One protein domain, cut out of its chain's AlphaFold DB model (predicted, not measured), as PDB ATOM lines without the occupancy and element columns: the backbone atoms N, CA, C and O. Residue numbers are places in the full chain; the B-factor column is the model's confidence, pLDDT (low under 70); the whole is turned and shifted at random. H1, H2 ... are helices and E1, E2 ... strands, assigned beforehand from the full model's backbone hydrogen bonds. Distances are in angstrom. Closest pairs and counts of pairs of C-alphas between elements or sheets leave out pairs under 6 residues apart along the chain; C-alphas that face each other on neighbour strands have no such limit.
ATOM      1  N   LYS A  61      15.646   2.280  90.538       79.50
ATOM      2  CA  LYS A  61      16.640   1.534  89.757       79.50
ATOM      3  C   LYS A  61      17.453   0.669  90.714       79.50
ATOM      4  O   LYS A  61      18.024   1.176  91.679       79.50
ATOM      5  N   VAL A  62      17.478  -0.639  90.479       78.69
ATOM      6  CA  VAL A  62      18.166  -1.613  91.339       78.69
ATOM      7  C   VAL A  62      19.027  -2.543  90.504       78.69
ATOM      8  O   VAL A  62      18.706  -2.820  89.351       78.69
ATOM      9  N   SER A  63      20.110  -3.056  91.085       77.25
ATOM     10  CA  SER A  63      20.897  -4.088  90.418       77.25
ATOM     11  C   SER A  63      20.095  -5.388  90.320       77.25
ATOM     12  O   SER A  63      19.337  -5.752  91.236       77.25
ATOM     13  N   GLN A  64      20.305  -6.113  89.222       80.06
ATOM     14  CA  GLN A  64      19.781  -7.463  89.054       80.06
ATOM     15  C   GLN A  64      20.251  -8.352  90.220       80.06
ATOM     16  O   GLN A  64      21.308  -8.119  90.809       80.06
ATOM     17  N   ASP A  65      19.405  -9.296  90.631       84.62
ATOM     18  CA  ASP A  65      19.652 -10.247  91.731       84.62
ATOM     19  C   ASP A  65      19.889  -9.677  93.146       84.62
ATOM     20  O   ASP A  65      20.099 -10.455  94.090       84.62
ATOM     21  N   SER A  66      19.798  -8.354  93.333       83.56
ATOM     22  CA  SER A  66      19.792  -7.729  94.659       83.56
ATOM     23  C   SER A  66      18.643  -8.231  95.540       83.56
ATOM     24  O   SER A  66      17.642  -8.781  95.077       83.56
ATOM     25  N   CYS A  67      18.764  -8.027  96.855       84.75
ATOM     26  CA  CYS A  67      17.655  -8.312  97.765       84.75
ATOM     27  C   CYS A  67      16.399  -7.510  97.383       84.75
ATOM     28  O   CYS A  67      15.308  -8.069  97.383       84.75
ATOM     29  N   ILE A  68      16.564  -6.245  96.977       85.81
ATOM     30  CA  ILE A  68      15.454  -5.369  96.590       85.81
ATOM     31  C   ILE A  68      14.786  -5.869  95.305       85.81
ATOM     32  O   ILE A  68      13.561  -5.952  95.274       85.81
ATOM     33  N   SER A  69      15.547  -6.253  94.271       88.31
ATOM     34  CA  SER A  69      14.952  -6.770  93.027       88.31
ATOM     35  C   SER A  69      14.132  -8.039  93.276       88.31
ATOM     36  O   SER A  69      12.988  -8.133  92.835       88.31
ATOM     37  N   LYS A  70      14.651  -8.969  94.090       92.12
ATOM     38  CA  LYS A  70      13.931 -10.184  94.508       92.12
ATOM     39  C   LYS A  70      12.663  -9.867  95.305       92.12
ATOM     40  O   LYS A  70      11.633 -10.511  95.097       92.12
ATOM     41  N   THR A  71      12.710  -8.875  96.195       91.44
ATOM     42  CA  THR A  71      11.530  -8.412  96.940       91.44
ATOM     43  C   THR A  71      10.474  -7.821  96.006       91.44
ATOM     44  O   THR A  71       9.310  -8.205  96.109       91.44
ATOM     45  N   LEU A  72      10.862  -6.956  95.063       92.31
ATOM     46  CA  LEU A  72       9.950  -6.359  94.078       92.31
ATOM     47  C   LEU A  72       9.292  -7.429  93.191       92.31
ATOM     48  O   LEU A  72       8.083  -7.379  92.953       92.31
ATOM     49  N   GLU A  73      10.037  -8.452  92.767       92.44
ATOM     50  CA  GLU A  73       9.468  -9.605  92.057       92.44
ATOM     51  C   GLU A  73       8.469 -10.395  92.910       92.44
ATOM     52  O   GLU A  73       7.429 -10.833  92.410       92.44
ATOM     53  N   GLY A  74       8.773 -10.588  94.196       92.12
ATOM     54  CA  GLY A  74       7.865 -11.207  95.159       92.12
ATOM     55  C   GLY A  74       6.558 -10.426  95.290       92.12
ATOM     56  O   GLY A  74       5.482 -11.006  95.140       92.12
ATOM     57  N   MET A  75       6.648  -9.105  95.465       93.25
ATOM     58  CA  MET A  75       5.491  -8.206  95.502       93.25
ATOM     59  C   MET A  75       4.673  -8.311  94.214       93.25
ATOM     60  O   MET A  75       3.464  -8.522  94.264       93.25
ATOM     61  N   ARG A  76       5.323  -8.287  93.047       93.00
ATOM     62  CA  ARG A  76       4.653  -8.454  91.750       93.00
ATOM     63  C   ARG A  76       3.890  -9.779  91.640       93.00
ATOM     64  O   ARG A  76       2.812  -9.815  91.050       93.00
ATOM     65  N   LYS A  77       4.424 -10.877  92.188       91.75
ATOM     66  CA  LYS A  77       3.741 -12.187  92.214       91.75
ATOM     67  C   LYS A  77       2.505 -12.184  93.119       91.75
ATOM     68  O   LYS A  77       1.524 -12.830  92.759       91.75
ATOM     69  N   ILE A  78       2.546 -11.469  94.244       90.50
ATOM     70  CA  ILE A  78       1.393 -11.280  95.144       90.50
ATOM     71  C   ILE A  78       0.295 -10.495  94.416       90.50
ATOM     72  O   ILE A  78      -0.830 -10.975  94.299       90.50
ATOM     73  N   LEU A  79       0.653  -9.363  93.803       92.25
ATOM     74  CA  LEU A  79      -0.285  -8.479  93.098       92.25
ATOM     75  C   LEU A  79      -0.998  -9.173  91.918       92.25
ATOM     76  O   LEU A  79      -2.169  -8.913  91.658       92.25
ATOM     77  N   LYS A  80      -0.342 -10.128  91.237       87.81
ATOM     78  CA  LYS A  80      -0.964 -10.948  90.172       87.81
ATOM     79  C   LYS A  80      -2.118 -11.837  90.653       87.81
ATOM     80  O   LYS A  80      -2.891 -12.304  89.823       87.81
ATOM     81  N   LYS A  81      -2.230 -12.097  91.958       84.94
ATOM     82  CA  LYS A  81      -3.350 -12.842  92.559       84.94
ATOM     83  C   LYS A  81      -4.529 -11.931  92.942       84.94
ATOM     84  O   LYS A  81      -5.421 -12.382  93.649       84.94
ATOM     85  N   ASN A  82      -4.545 -10.687  92.451       71.19
ATOM     86  CA  ASN A  82      -5.505  -9.620  92.768       71.19
ATOM     87  C   ASN A  82      -5.478  -9.142  94.231       71.19
ATOM     88  O   ASN A  82      -6.422  -8.499  94.686       71.19
ATOM     89  N   GLU A  83      -4.403  -9.417  94.969       81.38
ATOM     90  CA  GLU A  83      -4.215  -8.882  96.317       81.38
ATOM     91  C   GLU A  83      -3.475  -7.545  96.233       81.38
ATOM     92  O   GLU A  83      -2.386  -7.490  95.676       81.38
ATOM     93  N   THR A  84      -4.040  -6.466  96.778       89.06
ATOM     94  CA  THR A  84      -3.316  -5.201  96.993       89.06
ATOM     95  C   THR A  84      -2.393  -5.319  98.201       89.06
ATOM     96  O   THR A  84      -2.747  -5.985  99.174       89.06
ATOM     97  N   ILE A  85      -1.254  -4.622  98.198       91.19
ATOM     98  CA  ILE A  85      -0.349  -4.594  99.358       91.19
ATOM     99  C   ILE A  85      -0.581  -3.292 100.143       91.19
ATOM    100  O   ILE A  85      -0.177  -2.228  99.657       91.19
ATOM    101  N   PRO A  86      -1.209  -3.344 101.335       89.81
ATOM    102  CA  PRO A  86      -1.396  -2.166 102.172       89.81
ATOM    103  C   PRO A  86      -0.060  -1.716 102.758       89.81
ATOM    104  O   PRO A  86       0.729  -2.520 103.256       89.81
ATOM    105  N   CYS A  87       0.192  -0.416 102.688       89.06
ATOM    106  CA  CYS A  87       1.438   0.206 103.098       89.06
ATOM    107  C   CYS A  87       1.176   1.489 103.888       89.06
ATOM    108  O   CYS A  87       0.140   2.142 103.767       89.06
ATOM    109  N   PHE A  88       2.173   1.865 104.683       86.69
ATOM    110  CA  PHE A  88       2.121   3.016 105.572       86.69
ATOM    111  C   PHE A  88       3.426   3.800 105.464       86.69
ATOM    112  O   PHE A  88       4.502   3.199 105.421       86.69
ATOM    113  N   LEU A  89       3.355   5.133 105.439       82.06
ATOM    114  CA  LEU A  89       4.543   5.985 105.345       82.06
ATOM    115  C   LEU A  89       4.665   6.966 106.523       82.06
ATOM    116  O   LEU A  89       3.813   7.821 106.758       82.06
ATOM    117  N   GLY A  90       5.801   6.911 107.224       75.31
ATOM    118  CA  GLY A  90       6.171   7.887 108.254       75.31
ATOM    119  C   GLY A  90       5.435   7.727 109.591       75.31
ATOM    120  O   GLY A  90       4.470   6.986 109.722       75.31
ATOM    121  N   GLY A  91       5.891   8.440 110.625       66.81
ATOM    122  CA  GLY A  91       5.489   8.213 112.026       66.81
ATOM    123  C   GLY A  91       4.055   8.602 112.416       66.81
ATOM    124  O   GLY A  91       3.725   8.566 113.599       66.81
ATOM    125  N   LYS A  92       3.211   9.011 111.463       69.12
ATOM    126  CA  LYS A  92       1.798   9.366 111.703       69.12
ATOM    127  C   LYS A  92       0.814   8.307 111.202       69.12
ATOM    128  O   LYS A  92      -0.391   8.509 111.338       69.12
ATOM    129  N   TRP A  93       1.317   7.170 110.719       67.75
ATOM    130  CA  TRP A  93       0.495   6.031 110.311       67.75
ATOM    131  C   TRP A  93      -0.440   5.539 111.420       67.75
ATOM    132  O   TRP A  93      -1.607   5.278 111.170       67.75
ATOM    133  N   SER A  94       0.020   5.524 112.675       65.31
ATOM    134  CA  SER A  94      -0.792   5.100 113.826       65.31
ATOM    135  C   SER A  94      -1.987   6.019 114.109       65.31
ATOM    136  O   SER A  94      -2.843   5.694 114.925       65.31
ATOM    137  N   SER A  95      -2.042   7.182 113.455       67.62
ATOM    138  CA  SER A  95      -3.154   8.134 113.513       67.62
ATOM    139  C   SER A  95      -4.054   8.082 112.267       67.62
ATOM    140  O   SER A  95      -4.872   8.985 112.100       67.62
ATOM    141  N   GLY A  96      -3.893   7.075 111.400       71.44
ATOM    142  CA  GLY A  96      -4.686   6.875 110.180       71.44
ATOM    143  C   GLY A  96      -4.279   7.753 108.992       71.44
ATOM    144  O   GLY A  96      -5.086   7.993 108.099       71.44
ATOM    145  N   TYR A  97      -3.059   8.303 108.991       75.94
ATOM    146  CA  TYR A  97      -2.543   9.146 107.903       75.94
ATOM    147  C   TYR A  97      -1.432   8.435 107.120       75.94
ATOM    148  O   TYR A  97      -0.704   7.623 107.681       75.94
ATOM    149  N   ASN A  98      -1.244   8.812 105.849       79.19
ATOM    150  CA  ASN A  98      -0.227   8.252 104.941       79.19
ATOM    151  C   ASN A  98      -0.369   6.741 104.676       79.19
ATOM    152  O   ASN A  98       0.629   6.036 104.501       79.19
ATOM    153  N   GLU A  99      -1.606   6.251 104.661       87.50
ATOM    154  CA  GLU A  99      -1.935   4.906 104.194       87.50
ATOM    155  C   GLU A  99      -2.025   4.912 102.667       87.50
ATOM    156  O   GLU A  99      -2.599   5.828 102.073       87.50
ATOM    157  N   TYR A 100      -1.451   3.903 102.021       89.44
ATOM    158  CA  TYR A 100      -1.541   3.728 100.575       89.44
ATOM    159  C   TYR A 100      -1.536   2.247 100.217       89.44
ATOM    160  O   TYR A 100      -1.046   1.410 100.970       89.44
ATOM    161  N   ASN A 101      -2.073   1.924  99.044       91.56
ATOM    162  CA  ASN A 101      -2.067   0.567  98.522       91.56
ATOM    163  C   ASN A 101      -1.174   0.506  97.294       91.56
ATOM    164  O   ASN A 101      -1.332   1.294  96.361       91.56
ATOM    165  N   ILE A 102      -0.265  -0.462  97.274       93.19
ATOM    166  CA  ILE A 102       0.446  -0.816  96.051       93.19
ATOM    167  C   ILE A 102      -0.462  -1.772  95.279       93.19
ATOM    168  O   ILE A 102      -0.859  -2.813  95.808       93.19
ATOM    169  N   TYR A 103      -0.803  -1.400  94.047       92.19
ATOM    170  CA  TYR A 103      -1.649  -2.197  93.151       92.19
ATOM    171  C   TYR A 103      -0.859  -2.818  91.991       92.19
ATOM    172  O   TYR A 103      -1.280  -3.828  91.434       92.19
ATOM    173  N   ALA A 104       0.300  -2.252  91.644       91.62
ATOM    174  CA  ALA A 104       1.149  -2.740  90.567       91.62
ATOM    175  C   ALA A 104       2.636  -2.556  90.893       91.62
ATOM    176  O   ALA A 104       3.040  -1.586  91.531       91.62
ATOM    177  N   VAL A 105       3.444  -3.507  90.423       92.19
ATOM    178  CA  VAL A 105       4.901  -3.394  90.323       92.19
ATOM    179  C   VAL A 105       5.260  -3.809  88.906       92.19
ATOM    180  O   VAL A 105       5.011  -4.951  88.497       92.19
ATOM    181  N   GLU A 106       5.819  -2.873  88.153       90.06
ATOM    182  CA  GLU A 106       6.164  -3.048  86.749       90.06
ATOM    183  C   GLU A 106       7.667  -2.882  86.561       90.06
ATOM    184  O   GLU A 106       8.303  -2.065  87.223       90.06
ATOM    185  N   ASN A 107       8.234  -3.687  85.663       86.69
ATOM    186  CA  ASN A 107       9.613  -3.498  85.245       86.69
ATOM    187  C   ASN A 107       9.580  -2.551  84.050       86.69
ATOM    188  O   ASN A 107       8.971  -2.892  83.035       86.69
ATOM    189  N   SER A 108      10.253  -1.412  84.151       78.88
ATOM    190  CA  SER A 108      10.639  -0.650  82.972       78.88
ATOM    191  C   SER A 108      11.938  -1.240  82.431       78.88
ATOM    192  O   SER A 108      12.902  -1.441  83.170       78.88
ATOM    193  N   TYR A 109      11.950  -1.567  81.141       64.50
ATOM    194  CA  TYR A 109      13.205  -1.678  80.416       64.50
ATOM    195  C   TYR A 109      13.575  -0.258  80.015       64.50
ATOM    196  O   TYR A 109      13.034   0.276  79.049       64.50
TER     197      TYR A 109
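What this domain is: This is residues 61 to 109 of the 217 residues of an uncharacterized protein of Peptostreptococcaceae bacterium oral taxon 081 (UniProt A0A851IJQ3). A small two-stranded hairpin, E1 and E2, and one helix, H1, make a loose V, and the stretch after E2 folds back beside H1. The 49 printed residues run H1, E1, E2, with an antiparallel sheet ordered E1 - E2. The class is mixed, with under half of the residues in named elements. The whole is loose, with a radius of gyration of the C-alphas of 13.0 A, and elongated, spanning 37 by 24 by 17 A.

How they stand to each other: E1, residues 85 to 88, and E2, residues 99 to 102, form an antiparallel hairpin at 148 degrees. N 87 and O 100 are 2.8 A apart, within hydrogen-bond range. H1, residues 67 to 79, comes closest to E1 at the C-alphas of Leu 79 and Ile 85, 7.4 A apart. H1 and E2 are only just apart, closest 8.2 A. In H1 every O i to N i+4 pair is within hydrogen-bond range.

Where its parts are: H1 measures 18.5 A, from C-alpha 67 at (17.655, -8.312, 97.765). E1 measures 10.1 A. E2 measures 10.2 A, ending at C-alpha 102, (0.446, -0.816, 96.051).

The domain as a whole: The farthest C-alphas, of Ser 95 and Tyr 109, are 38.2 A apart. The printed part has no cut and no long link. Residues 63 to 68, of which 67 and 68 belong to H1, stand free. pLDDT is under 70 at residues 91 to 95 and 109.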